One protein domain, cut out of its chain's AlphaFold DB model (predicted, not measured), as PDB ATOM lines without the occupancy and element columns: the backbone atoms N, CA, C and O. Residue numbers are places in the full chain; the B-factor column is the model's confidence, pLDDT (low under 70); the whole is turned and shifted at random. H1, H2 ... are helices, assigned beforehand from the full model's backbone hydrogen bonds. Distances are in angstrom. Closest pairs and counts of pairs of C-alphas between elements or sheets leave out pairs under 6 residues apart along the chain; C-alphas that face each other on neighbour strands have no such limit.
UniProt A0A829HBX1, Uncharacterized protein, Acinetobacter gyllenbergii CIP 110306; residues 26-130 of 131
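Overview. This is residues 26 to 130 of the 131 residues of an uncharacterized protein of Acinetobacter gyllenbergii CIP 110306 (UniProt A0A829HBX1). Helix H3 is the core: H2 folds back along it as a hairpin, H5, H6 and short H1 pack on it, and H4 crosses the end where H2 and H5 begin. The printed part has 105 residues with six helices, H1 to H6, and no named strand: all helix. It is compact, radius of gyration of the C-alphas 14.4 A, spanning 41 by 27 by 22 A.

Arrangement. The hub H3, residues 61 to 84, touches H2, residues 38 to 54, with residues 71 to 81 alone at a shallow tilt of 22 degrees; the closest C-alphas, of Leu 52 and Ala 71, are 5.8 A apart. Every helix O i to N i+4 pair is within hydrogen-bond range except in H4, residues 86 to 95, with 4 of 6.

Along the chain. H1 is residues 26 to 32, H5 103 to 116, H6 118 to 128. H3 runs 34.7 A from C-alpha 61 (92.928, 268.629, 276.280) to C-alpha 84 (77.525, 240.662, 262.661).

Size, cuts and confidence. The printed part has no cut; pLDDT is under 70 at residues 26 to 32 and 56 to 57.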
ATOM      1  N   GLU A  26      92.437 241.434 272.044       47.88
ATOM      2  CA  GLU A  26      91.484 240.323 272.084       47.88
ATOM      3  C   GLU A  26      90.020 240.782 272.143       47.88
ATOM      4  O   GLU A  26      89.178 240.175 271.481       47.88
ATOM      5  N   ILE A  27      89.717 241.878 272.848       50.09
ATOM      6  CA  ILE A  27      88.377 242.484 272.894       50.09
ATOM      7  C   ILE A  27      88.057 243.123 271.542       50.09
ATOM      8  O   ILE A  27      86.988 242.879 270.987       50.09
ATOM      9  N   GLU A  28      89.006 243.844 270.936       56.16
ATOM     10  CA  GLU A  28      88.816 244.401 269.589       56.16
ATOM     11  C   GLU A  28      88.561 243.310 268.538       56.16
ATOM     12  O   GLU A  28      87.708 243.469 267.664       56.16
ATOM     13  N   LYS A  29      89.253 242.167 268.636       58.00
ATOM     14  CA  LYS A  29      89.006 241.010 267.763       58.00
ATOM     15  C   LYS A  29      87.647 240.358 268.014       58.00
ATOM     16  O   LYS A  29      86.981 239.999 267.044       58.00
ATOM     17  N   ALA A  30      87.232 240.217 269.273       57.66
ATOM     18  CA  ALA A  30      85.941 239.629 269.633       57.66
ATOM     19  C   ALA A  30      84.771 240.458 269.078       57.66
ATOM     20  O   ALA A  30      83.880 239.907 268.434       57.66
ATOM     21  N   VAL A  31      84.853 241.786 269.195       62.41
ATOM     22  CA  VAL A  31      83.843 242.743 268.716       62.41
ATOM     23  C   VAL A  31      83.614 242.678 267.199       62.41
ATOM     24  O   VAL A  31      82.489 242.863 266.727       62.41
ATOM     25  N   ILE A  32      84.667 242.431 266.413       66.62
ATOM     26  CA  ILE A  32      84.586 242.391 264.941       66.62
ATOM     27  C   ILE A  32      84.111 241.018 264.440       66.62
ATOM     28  O   ILE A  32      83.685 240.892 263.293       66.62
ATOM     29  N   SER A  33      84.141 239.985 265.280       74.75
ATOM     30  CA  SER A  33      83.695 238.642 264.913       74.75
ATOM     31  C   SER A  33      82.212 238.402 265.216       74.75
ATOM     32  O   SER A  33      81.587 239.077 266.034       74.75
ATOM     33  N   GLU A  34      81.620 237.429 264.527       86.75
ATOM     34  CA  GLU A  34      80.328 236.886 264.938       86.75
ATOM     35  C   GLU A  34      80.495 236.149 266.279       86.75
ATOM     36  O   GLU A  34      81.357 235.279 266.425       86.75
ATOM     37  N   HIS A  35      79.653 236.478 267.256       89.88
ATOM     38  CA  HIS A  35      79.653 235.852 268.570       89.88
ATOM     39  C   HIS A  35      79.042 234.451 268.489       89.88
ATOM     40  O   HIS A  35      78.108 234.179 267.721       89.88
ATOM     41  N   LYS A  36      79.581 233.527 269.287       90.44
ATOM     42  CA  LYS A  36      79.131 232.129 269.302       90.44
ATOM     43  C   LYS A  36      77.860 231.961 270.124       90.44
ATOM     44  O   LYS A  36      77.006 231.152 269.754       90.44
ATOM     45  N   SER A  37      77.717 232.725 271.203       94.19
ATOM     46  CA  SER A  37      76.536 232.714 272.059       94.19
ATOM     47  C   SER A  37      75.928 234.107 272.237       94.19
ATOM     48  O   SER A  37      76.582 235.134 272.056       94.19
ATOM     49  N   TYR A  38      74.648 234.128 272.617       95.00
ATOM     50  CA  TYR A  38      73.968 235.370 272.981       95.00
ATOM     51  C   TYR A  38      74.589 236.017 274.227       95.00
ATOM     52  O   TYR A  38      74.637 237.238 274.315       95.00
ATOM     53  N   GLN A  39      75.107 235.207 275.156       94.25
ATOM     54  CA  GLN A  39      75.791 235.705 276.346       94.25
ATOM     55  C   GLN A  39      77.052 236.495 275.970       94.25
ATOM     56  O   GLN A  39      77.230 237.597 276.476       94.25
ATOM     57  N   ASP A  40      77.857 236.002 275.022       91.81
ATOM     58  CA  ASP A  40      79.061 236.718 274.566       91.81
ATOM     59  C   ASP A  40      78.689 238.058 273.905       91.81
ATOM     60  O   ASP A  40      79.323 239.085 274.145       91.81
ATOM     61  N   PHE A  41      77.626 238.060 273.089       93.44
ATOM     62  CA  PHE A  41      77.091 239.279 272.478       93.44
ATOM     63  C   PHE A  41      76.612 240.278 273.542       93.44
ATOM     64  O   PHE A  41      76.944 241.459 273.470       93.44
ATOM     65  N   LYS A  42      75.861 239.809 274.544       93.75
ATOM     66  CA  LYS A  42      75.339 240.632 275.637       93.75
ATOM     67  C   LYS A  42      76.463 241.250 276.465       93.75
ATOM     68  O   LYS A  42      76.426 242.447 276.737       93.75
ATOM     69  N   GLU A  43      77.438 240.449 276.882       92.12
ATOM     70  CA  GLU A  43      78.574 240.921 277.681       92.12
ATOM     71  C   GLU A  43      79.378 241.970 276.917       92.12
ATOM     72  O   GLU A  43      79.694 243.022 277.470       92.12
ATOM     73  N   THR A  44      79.612 241.735 275.626       90.81
ATOM     74  CA  THR A  44      80.286 242.698 274.749       90.81
ATOM     75  C   THR A  44      79.471 243.982 274.598       90.81
ATOM     76  O   THR A  44      80.024 245.073 274.731       90.81
ATOM     77  N   PHE A  45      78.153 243.888 274.391       92.50
ATOM     78  CA  PHE A  45      77.282 245.063 274.323       92.50
ATOM     79  C   PHE A  45      77.338 245.886 275.610       92.50
ATOM     80  O   PHE A  45      77.593 247.088 275.566       92.50
ATOM     81  N   MET A  46      77.144 245.242 276.762       92.06
ATOM     82  CA  MET A  46      77.161 245.915 278.059       92.06
ATOM     83  C   MET A  46      78.521 246.537 278.368       92.06
ATOM     84  O   MET A  46      78.572 247.645 278.895       92.06
ATOM     85  N   PHE A  47      79.612 245.853 278.020       90.06
ATOM     86  CA  PHE A  47      80.963 246.386 278.158       90.06
ATOM     87  C   PHE A  47      81.142 247.674 277.345       90.06
ATOM     88  O   PHE A  47      81.604 248.675 277.886       90.06
ATOM     89  N   LEU A  48      80.729 247.677 276.074       90.69
ATOM     90  CA  LEU A  48      80.856 248.849 275.202       90.69
ATOM     91  C   LEU A  48      79.983 250.020 275.674       90.69
ATOM     92  O   LEU A  48      80.435 251.160 275.660       90.69
ATOM     93  N   ILE A  49      78.761 249.753 276.141       91.31
ATOM     94  CA  ILE A  49      77.899 250.788 276.731       91.31
ATOM     95  C   ILE A  49      78.517 251.366 278.006       91.31
ATOM     96  O   ILE A  49      78.498 252.580 278.193       91.31
ATOM     97  N   ALA A  50      79.081 250.523 278.875       90.06
ATOM     98  CA  ALA A  50      79.753 250.990 280.084       90.06
ATOM     99  C   ALA A  50      80.952 251.885 279.746       90.06
ATOM    100  O   ALA A  50      81.118 252.925 280.372       90.06
ATOM    101  N   LYS A  51      81.730 251.536 278.711       88.12
ATOM    102  CA  LYS A  51      82.838 252.371 278.229       88.12
ATOM    103  C   LYS A  51      82.366 253.736 277.735       88.12
ATOM    104  O   LYS A  51      82.917 254.739 278.167       88.12
ATOM    105  N   LEU A  52      81.294 253.776 276.945       88.31
ATOM    106  CA  LEU A  52      80.685 255.038 276.506       88.31
ATOM    107  C   LEU A  52      80.167 255.900 277.668       88.31
ATOM    108  O   LEU A  52      80.132 257.118 277.559       88.31
ATOM    109  N   ALA A  53      79.743 255.287 278.777       86.81
ATOM    110  CA  ALA A  53      79.284 256.015 279.959       86.81
ATOM    111  C   ALA A  53      80.433 256.528 280.852       86.81
ATOM    112  O   ALA A  53      80.219 257.440 281.648       86.81
ATOM    113  N   GLU A  54      81.627 255.933 280.753       83.06
ATOM    114  CA  GLU A  54      82.836 256.360 281.474       83.06
ATOM    115  C   GLU A  54      83.511 257.583 280.820       83.06
ATOM    116  O   GLU A  54      84.282 258.279 281.478       83.06
ATOM    117  N   GLU A  55      83.220 257.850 279.546       73.81
ATOM    118  CA  GLU A  55      83.766 258.963 278.763       73.81
ATOM    119  C   GLU A  55      82.998 260.263 279.083       73.81
ATOM    120  O   GLU A  55      81.825 260.417 278.742       73.81
ATOM    121  N   GLY A  56      83.635 261.205 279.782       61.22
ATOM    122  CA  GLY A  56      83.001 262.460 280.216       61.22
ATOM    123  C   GLY A  56      83.698 263.151 281.390       61.22
ATOM    124  O   GLY A  56      83.071 263.940 282.103       61.22
ATOM    125  N   GLY A  57      84.972 262.829 281.628       64.75
ATOM    126  CA  GLY A  57      85.748 263.248 282.793       64.75
ATOM    127  C   GLY A  57      86.990 264.066 282.446       64.75
ATOM    128  O   GLY A  57      87.818 264.276 283.337       64.75
ATOM    129  N   ALA A  58      87.126 264.515 281.191       71.19
ATOM    130  CA  ALA A  58      88.336 265.149 280.688       71.19
ATOM    131  C   ALA A  58      88.802 266.310 281.581       71.19
ATOM    132  O   ALA A  58      88.108 267.312 281.775       71.19
ATOM    133  N   SER A  59      90.013 266.169 282.122       76.56
ATOM    134  CA  SER A  59      90.656 267.175 282.976       76.56
ATOM    135  C   SER A  59      91.689 268.018 282.222       76.56
ATOM    136  O   SER A  59      92.178 269.029 282.732       76.56
ATOM    137  N   SER A  60      92.001 267.605 280.994       84.31
ATOM    138  CA  SER A  60      92.961 268.220 280.089       84.31
ATOM    139  C   SER A  60      92.527 268.033 278.631       84.31
ATOM    140  O   SER A  60      91.662 267.217 278.324       84.31
ATOM    141  N   GLN A  61      93.160 268.775 277.719       82.94
ATOM    142  CA  GLN A  61      92.928 268.629 276.280       82.94
ATOM    143  C   GLN A  61      93.375 267.255 275.751       82.94
ATOM    144  O   GLN A  61      92.767 266.719 274.831       82.94
ATOM    145  N   GLU A  62      94.432 266.677 276.324       84.19
ATOM    146  CA  GLU A  62      94.889 265.328 275.972       84.19
ATOM    147  C   GLU A  62      93.864 264.271 276.409       84.19
ATOM    148  O   GLU A  62      93.526 263.385 275.626       84.19
ATOM    149  N   ASP A  63      93.296 264.423 277.613       84.81
ATOM    150  CA  ASP A  63      92.198 263.573 278.088       84.81
ATOM    151  C   ASP A  63      90.967 263.700 277.186       84.81
ATOM    152  O   ASP A  63      90.366 262.691 276.840       84.81
ATOM    153  N   GLU A  64      90.618 264.914 276.750       87.12
ATOM    154  CA  GLU A  64      89.497 265.145 275.830       87.12
ATOM    155  C   GLU A  64      89.717 264.439 274.484       87.12
ATOM    156  O   GLU A  64      88.827 263.742 273.995       87.12
ATOM    157  N   VAL A  65      90.918 264.551 273.903       87.88
ATOM    158  CA  VAL A  65      91.269 263.855 272.655       87.88
ATOM    159  C   VAL A  65      91.157 262.341 272.825       87.88
ATOM    160  O   VAL A  65      90.590 261.673 271.959       87.88
ATOM    161  N   MET A  66      91.665 261.790 273.932       87.75
ATOM    162  CA  MET A  66      91.562 260.359 274.219       87.75
ATOM    163  C   MET A  66      90.110 259.914 274.420       87.75
ATOM    164  O   MET A  66      89.696 258.927 273.813       87.75
ATOM    165  N   GLU A  67      89.337 260.623 275.244       88.88
ATOM    166  CA  GLU A  67      87.943 260.288 275.551       88.88
ATOM    167  C   GLU A  67      87.083 260.312 274.287       88.88
ATOM    168  O   GLU A  67      86.409 259.327 273.978       88.88
ATOM    169  N   VAL A  68      87.157 261.383 273.492       90.38
ATOM    170  CA  VAL A  68      86.357 261.493 272.265       90.38
ATOM    171  C   VAL A  68      86.824 260.490 271.205       90.38
ATOM    172  O   VAL A  68      85.994 259.921 270.489       90.38
ATOM    173  N   HIS A  69      88.131 260.211 271.106       90.62
ATOM    174  CA  HIS A  69      88.635 259.163 270.215       90.62
ATOM    175  C   HIS A  69      88.041 257.792 270.565       90.62
ATOM    176  O   HIS A  69      87.506 257.109 269.682       90.62
ATOM    177  N   TRP A  70      88.097 257.397 271.836       90.50
ATOM    178  CA  TRP A  70      87.565 256.109 272.275       90.50
ATOM    179  C   TRP A  70      86.043 256.039 272.154       90.50
ATOM    180  O   TRP A  70      85.544 255.020 271.670       90.50
ATOM    181  N   ALA A  71      85.324 257.139 272.388       91.25
ATOM    182  CA  ALA A  71      83.886 257.217 272.132       91.25
ATOM    183  C   ALA A  71      83.542 256.872 270.681       91.25
ATOM    184  O   ALA A  71      82.649 256.065 270.394       91.25
ATOM    185  N   CYS A  72      84.295 257.442 269.742       92.44
ATOM    186  CA  CYS A  72      84.151 257.157 268.320       92.44
ATOM    187  C   CYS A  72      84.448 255.689 267.984       92.44
ATOM    188  O   CYS A  72      83.735 255.077 267.178       92.44
ATOM    189  N   VAL A  73      85.487 255.107 268.589       91.31
ATOM    190  CA  VAL A  73      85.836 253.692 268.403       91.31
ATOM    191  C   VAL A  73      84.722 252.789 268.931       91.31
ATOM    192  O   VAL A  73      84.243 251.928 268.187       91.31
ATOM    193  N   HIS A  74      84.253 253.013 270.158       91.88
ATOM    194  CA  HIS A  74      83.228 252.196 270.805       91.88
ATOM    195  C   HIS A  74      81.884 252.259 270.066       91.88
ATOM    196  O   HIS A  74      81.271 251.218 269.823       91.88
ATOM    197  N   GLN A  75      81.452 253.431 269.589       92.94
ATOM    198  CA  GLN A  75      80.234 253.537 268.771       92.94
ATOM    199  C   GLN A  75      80.332 252.717 267.474       92.94
ATOM    200  O   GLN A  75      79.412 251.970 267.127       92.94
ATOM    201  N   ASN A  76      81.466 252.788 266.770       92.69
ATOM    202  CA  ASN A  76      81.698 251.985 265.564       92.69
ATOM    203  C   ASN A  76      81.739 250.480 265.864       92.69
ATOM    204  O   ASN A  76      81.252 249.662 265.078       92.69
ATOM    205  N   GLN A  77      82.329 250.109 266.995       92.19
ATOM    206  CA  GLN A  77      82.389 248.741 267.491       92.19
ATOM    207  C   GLN A  77      80.993 248.177 267.783       92.19
ATOM    208  O   GLN A  77      80.689 247.066 267.343       92.19
ATOM    209  N   ILE A  78      80.110 248.963 268.402       93.56
ATOM    210  CA  ILE A  78      78.709 248.583 268.616       93.56
ATOM    211  C   ILE A  78      78.004 248.340 267.275       93.56
ATOM    212  O   ILE A  78      77.391 247.288 267.092       93.56
ATOM    213  N   VAL A  79      78.141 249.244 266.296       95.25
ATOM    214  CA  VAL A  79      77.531 249.063 264.962       95.25
ATOM    215  C   VAL A  79      77.987 247.753 264.310       95.25
ATOM    216  O   VAL A  79      77.161 246.994 263.797       95.25
ATOM    217  N   LYS A  80      79.293 247.458 264.335       93.19
ATOM    218  CA  LYS A  80      79.844 246.210 263.775       93.19
ATOM    219  C   LYS A  80      79.310 244.981 264.502       93.19
ATOM    220  O   LYS A  80      78.862 244.040 263.848       93.19
ATOM    221  N   MET A  81      79.309 245.009 265.831       93.50
ATOM    222  CA  MET A  81      78.806 243.916 266.654       93.50
ATOM    223  C   MET A  81      77.345 243.602 266.315       93.50
ATOM    224  O   MET A  81      77.033 242.448 266.031       93.50
ATOM    225  N   PHE A  82      76.457 244.596 266.273       95.69
ATOM    226  CA  PHE A  82      75.052 244.382 265.900       95.69
ATOM    227  C   PHE A  82      74.921 243.842 264.466       95.69
ATOM    228  O   PHE A  82      74.223 242.853 264.233       95.69
ATOM    229  N   ASN A  83      75.643 244.417 263.502       94.81
ATOM    230  CA  ASN A  83      75.601 243.953 262.112       94.81
ATOM    231  C   ASN A  83      76.031 242.487 261.949       94.81
ATOM    232  O   ASN A  83      75.430 241.768 261.153       94.81
ATOM    233  N   ASN A  84      77.016 242.033 262.723       93.38
ATOM    234  CA  ASN A  84      77.525 240.662 262.661       93.38
ATOM    235  C   ASN A  84      76.687 239.663 263.471       93.38
ATOM    236  O   ASN A  84      76.876 238.459 263.341       93.38
ATOM    237  N   ASN A  85      75.769 240.138 264.317       94.69
ATOM    238  CA  ASN A  85      75.064 239.313 265.298       94.69
ATOM    239  C   ASN A  85      73.535 239.426 265.196       94.69
ATOM    240  O   ASN A  85      72.813 239.235 266.173       94.69
ATOM    241  N   GLN A  86      73.018 239.664 263.986       96.25
ATOM    242  CA  GLN A  86      71.580 239.821 263.723       96.25
ATOM    243  C   GLN A  86      70.724 238.627 264.172       96.25
ATOM    244  O   GLN A  86      69.535 238.786 264.445       96.25
ATOM    245  N   LYS A  87      71.311 237.431 264.289       96.50
ATOM    246  CA  LYS A  87      70.642 236.233 264.822       96.50
ATOM    247  C   LYS A  87      70.116 236.409 266.257       96.50
ATOM    248  O   LYS A  87      69.220 235.674 266.659       96.50
ATOM    249  N   TYR A  88      70.626 237.390 267.006       97.50
ATOM    250  CA  TYR A  88      70.250 237.649 268.398       97.50
ATOM    251  C   TYR A  88      69.150 238.699 268.596       97.50
ATOM    252  O   TYR A  88      68.765 238.928 269.740       97.50
ATOM    253  N   ARG A  89      68.585 239.272 267.520       97.75
ATOM    254  CA  ARG A  89      67.508 240.288 267.571       97.75
ATOM    255  C   ARG A  89      66.432 239.975 268.613       97.75
ATOM    256  O   ARG A  89      66.209 240.749 269.532       97.75
ATOM    257  N   LYS A  90      65.832 238.783 268.526       97.75
ATOM    258  CA  LYS A  90      64.732 238.382 269.415       97.75
ATOM    259  C   LYS A  90      65.145 238.308 270.886       97.75
ATOM    260  O   LYS A  90      64.348 238.646 271.748       97.75
ATOM    261  N   GLN A  91      66.352 237.820 271.173       98.31
ATOM    262  CA  GLN A  91      66.836 237.700 272.549       98.31
ATOM    263  C   GLN A  91      67.138 239.084 273.132       98.31
ATOM    264  O   GLN A  91      66.727 239.363 274.254       98.31
ATOM    265  N   PHE A  92      67.750 239.961 272.330       98.00
ATOM    266  CA  PHE A  92      67.983 241.356 272.692       98.00
ATOM    267  C   PHE A  92      66.671 242.084 273.001       98.00
ATOM    268  O   PHE A  92      66.524 242.631 274.088       98.00
ATOM    269  N   ASP A  93      65.689 242.018 272.095       97.38
ATOM    270  CA  ASP A  93      64.390 242.688 272.255       97.38
ATOM    271  C   ASP A  93      63.621 242.199 273.487       97.38
ATOM    272  O   ASP A  93      62.806 242.925 274.042       97.38
ATOM    273  N   GLN A  94      63.848 240.955 273.914       96.75
ATOM    274  CA  GLN A  94      63.227 240.403 275.117       96.75
ATOM    275  C   GLN A  94      63.918 240.871 276.395       96.75
ATOM    276  O   GLN A  94      63.241 241.164 277.380       96.75
ATOM    277  N   GLU A  95      65.248 240.895 276.403       96.25
ATOM    278  CA  GLU A  95      66.018 241.203 277.604       96.25
ATOM    279  C   GLU A  95      66.122 242.703 277.877       96.25
ATOM    280  O   GLU A  95      66.011 243.115 279.027       96.25
ATOM    281  N   PHE A  96      66.290 243.509 276.830       93.06
ATOM    282  CA  PHE A  96      66.570 244.942 276.917       93.06
ATOM    283  C   PHE A  96      65.341 245.831 276.692       93.06
ATOM    284  O   PHE A  96      65.478 247.041 276.541       93.06
ATOM    285  N   ALA A  97      64.133 245.257 276.682       88.50
ATOM    286  CA  ALA A  97      62.884 245.957 276.351       88.50
ATOM    287  C   ALA A  97      62.575 247.191 277.222       88.50
ATOM    288  O   ALA A  97      61.697 247.982 276.878       88.50
ATOM    289  N   LYS A  98      63.201 247.312 278.402       89.00
ATOM    290  CA  LYS A  98      62.976 248.429 279.331       89.00
ATOM    291  C   LYS A  98      63.994 249.550 279.151       89.00
ATOM    292  O   LYS A  98      63.683 250.699 279.452       89.00
ATOM    293  N   GLU A  99      65.196 249.212 278.707       88.50
ATOM    294  CA  GLU A  99      66.345 250.106 278.599       88.50
ATOM    295  C   GLU A  99      66.547 250.607 277.164       88.50
ATOM    296  O   GLU A  99      67.014 251.725 276.957       88.50
ATOM    297  N   TYR A 100      66.170 249.794 276.178       87.31
ATOM    298  CA  TYR A 100      66.331 250.054 274.753       87.31
ATOM    299  C   TYR A 100      65.022 249.765 274.012       87.31
ATOM    300  O   TYR A 100      64.130 249.093 274.524       87.31
ATOM    301  N   THR A 101      64.887 250.299 272.797       87.88
ATOM    302  CA  THR A 101      63.708 250.081 271.949       87.88
ATOM    303  C   THR A 101      63.728 248.675 271.349       87.88
ATOM    304  O   THR A 101      63.236 247.727 271.946       87.88
ATOM    305  N   THR A 102      64.313 248.527 270.166       96.62
ATOM    306  CA  THR A 102      64.519 247.241 269.500       96.62
ATOM    307  C   THR A 102      65.979 247.119 269.097       96.62
ATOM    308  O   THR A 102      66.714 248.111 269.072       96.62
ATOM    309  N   PHE A 103      66.418 245.917 268.749       97.44
ATOM    310  CA  PHE A 103      67.739 245.664 268.197       97.44
ATOM    311  C   PHE A 103      68.007 246.562 266.986       97.44
ATOM    312  O   PHE A 103      69.058 247.196 266.899       97.44
ATOM    313  N   ASP A 104      67.039 246.648 266.071       97.38
ATOM    314  CA  ASP A 104      67.170 247.418 264.835       97.38
ATOM    315  C   ASP A 104      67.162 248.925 265.103       97.38
ATOM    316  O   ASP A 104      67.957 249.658 264.514       97.38
ATOM    317  N   ASP A 105      66.323 249.398 266.024       97.56
ATOM    318  CA  ASP A 105      66.295 250.811 266.402       97.56
ATOM    319  C   ASP A 105      67.559 251.224 267.164       97.56
ATOM    320  O   ASP A 105      68.082 252.316 266.941       97.56
ATOM    321  N   THR A 106      68.092 250.341 268.012       96.38
ATOM    322  CA  THR A 106      69.360 250.554 268.722       96.38
ATOM    323  C   THR A 106      70.511 250.631 267.725       96.38
ATOM    324  O   THR A 106      71.267 251.604 267.726       96.38
ATOM    325  N   LEU A 107      70.600 249.665 266.802       97.31
ATOM    326  CA  LEU A 107      71.573 249.685 265.709       97.31
ATOM    327  C   LEU A 107      71.456 250.973 264.885       97.31
ATOM    328  O   LEU A 107      72.465 251.626 264.616       97.31
ATOM    329  N   LYS A 108      70.238 251.375 264.519       97.75
ATOM    330  CA  LYS A 108      69.990 252.601 263.757       97.75
ATOM    331  C   LYS A 108      70.409 253.855 264.526       97.75
ATOM    332  O   LYS A 108      70.956 254.774 263.919       97.75
ATOM    333  N   GLY A 109      70.187 253.891 265.839       96.62
ATOM    334  CA  GLY A 109      70.646 254.967 266.716       96.62
ATOM    335  C   GLY A 109      72.165 255.127 266.670       96.62
ATOM    336  O   GLY A 109      72.659 256.219 266.390       96.62
ATOM    337  N   PHE A 110      72.907 254.029 266.833       96.25
ATOM    338  CA  PHE A 110      74.369 254.057 266.746       96.25
ATOM    339  C   PHE A 110      74.879 254.377 265.339       96.25
ATOM    340  O   PHE A 110      75.799 255.176 265.197       96.25
ATOM    341  N   GLN A 111      74.271 253.823 264.287       97.62
ATOM    342  CA  GLN A 111      74.625 254.158 262.901       97.62
ATOM    343  C   GLN A 111      74.452 255.651 262.621       97.62
ATOM    344  O   GLN A 111      75.318 256.270 262.007       97.62
ATOM    345  N   LYS A 112      73.347 256.234 263.091       97.50
ATOM    346  CA  LYS A 112      73.098 257.668 262.975       97.50
ATOM    347  C   LYS A 112      74.160 258.470 263.731       97.50
ATOM    348  O   LYS A 112      74.742 259.370 263.139       97.50
ATOM    349  N   SER A 113      74.461 258.101 264.976       95.00
ATOM    350  CA  SER A 113      75.486 258.773 265.785       95.00
ATOM    351  C   SER A 113      76.867 258.736 265.118       95.00
ATOM    352  O   SER A 113      77.530 259.764 265.010       95.00
ATOM    353  N   VAL A 114      77.272 257.585 264.565       95.25
ATOM    354  CA  VAL A 114      78.533 257.439 263.813       95.25
ATOM    355  C   VAL A 114      78.576 258.359 262.588       95.25
ATOM    356  O   VAL A 114      79.621 258.933 262.289       95.25
ATOM    357  N   LEU A 115      77.457 258.515 261.876       95.81
ATOM    358  CA  LEU A 115      77.376 259.420 260.727       95.81
ATOM    359  C   LEU A 115      77.440 260.890 261.153       95.81
ATOM    360  O   LEU A 115      78.166 261.671 260.545       95.81
ATOM    361  N   GLU A 116      76.709 261.268 262.200       96.38
ATOM    362  CA  GLU A 116      76.657 262.648 262.701       96.38
ATOM    363  C   GLU A 116      77.993 263.103 263.302       96.38
ATOM    364  O   GLU A 116      78.343 264.278 263.209       96.38
ATOM    365  N   THR A 117      78.768 262.177 263.867       93.69
ATOM    366  CA  THR A 117      80.063 262.457 264.510       93.69
ATOM    367  C   THR A 117      81.270 262.207 263.604       93.69
ATOM    368  O   THR A 117      82.404 262.419 264.028       93.69
ATOM    369  N   GLN A 118      81.068 261.806 262.343       94.31
ATOM    370  CA  GLN A 118      82.142 261.355 261.450       94.31
ATOM    371  C   GLN A 118      83.311 262.348 261.329       94.31
ATOM    372  O   GLN A 118      84.471 261.936 261.375       94.31
ATOM    373  N   SER A 119      83.022 263.644 261.165       94.69
ATOM    374  CA  SER A 119      84.054 264.681 261.042       94.69
ATOM    375  C   SER A 119      84.867 264.833 262.327       94.69
ATOM    376  O   SER A 119      86.096 264.829 262.270       94.69
ATOM    377  N   VAL A 120      84.191 264.889 263.476       93.62
ATOM    378  CA  VAL A 120      84.822 264.997 264.799       93.62
ATOM    379  C   VAL A 120      85.675 263.764 265.077       93.62
ATOM    380  O   VAL A 120      86.829 263.884 265.472       93.62
ATOM    381  N   CYS A 121      85.164 262.568 264.789       93.12
ATOM    382  CA  CYS A 121      85.911 261.328 264.968       93.12
ATOM    383  C   CYS A 121      87.179 261.268 264.107       93.12
ATOM    384  O   CYS A 121      88.199 260.738 264.550       93.12
ATOM    385  N   ALA A 122      87.140 261.810 262.886       95.00
ATOM    386  CA  ALA A 122      88.317 261.889 262.025       95.00
ATOM    387  C   ALA A 122      89.372 262.858 262.584       95.00
ATOM    388  O   ALA A 122      90.560 262.530 262.592       95.00
ATOM    389  N   GLU A 123      88.946 264.019 263.083       95.12
ATOM    390  CA  GLU A 123      89.826 264.999 263.724       95.12
ATOM    391  C   GLU A 123      90.464 264.436 264.998       95.12
ATOM    392  O   GLU A 123      91.689 264.453 265.135       95.12
ATOM    393  N   MET A 124      89.655 263.863 265.888       91.94
ATOM    394  CA  MET A 124      90.127 263.315 267.162       91.94
ATOM    395  C   MET A 124      91.023 262.104 266.962       91.94
ATOM    396  O   MET A 124      92.012 261.961 267.670       91.94
ATOM    397  N   LYS A 125      90.773 261.279 265.940       91.12
ATOM    398  CA  LYS A 125      91.730 260.246 265.539       91.12
ATOM    399  C   LYS A 125      93.078 260.846 265.127       91.12
ATOM    400  O   LYS A 125      94.114 260.366 265.573       91.12
ATOM    401  N   ALA A 126      93.080 261.875 264.282       94.88
ATOM    402  CA  ALA A 126      94.322 262.497 263.827       94.88
ATOM    403  C   ALA A 126      95.082 263.212 264.961       94.88
ATOM    404  O   ALA A 126      96.302 263.356 264.877       94.88
ATOM    405  N   ALA A 127      94.375 263.692 265.986       91.44
ATOM    406  CA  ALA A 127      94.973 264.231 267.203       91.44
ATOM    407  C   ALA A 127      95.520 263.116 268.109       91.44
ATOM    408  O   ALA A 127      96.658 263.216 268.555       91.44
ATOM    409  N   TYR A 128      94.756 262.037 268.303       90.00
ATOM    410  CA  TYR A 128      95.156 260.866 269.083       90.00
ATOM    411  C   TYR A 128      96.420 260.204 268.527       90.00
ATOM    412  O   TYR A 128      97.331 259.904 269.283       90.00
ATOM    413  N   ASP A 129      96.532 260.066 267.201       90.00
ATOM    414  CA  ASP A 129      97.704 259.471 266.538       90.00
ATOM    415  C   ASP A 129      99.018 260.270 266.752       90.00
ATOM    416  O   ASP A 129     100.082 259.831 266.310       90.00
ATOM    417  N   LYS A 130      98.959 261.463 267.367       92.06
ATOM    418  CA  LYS A 130     100.119 262.321 267.679       92.06
ATOM    419  C   LYS A 130     100.544 262.269 269.150       92.06
ATOM    420  O   LYS A 130     101.574 262.869 269.467       92.06
TER     421      LYS A 130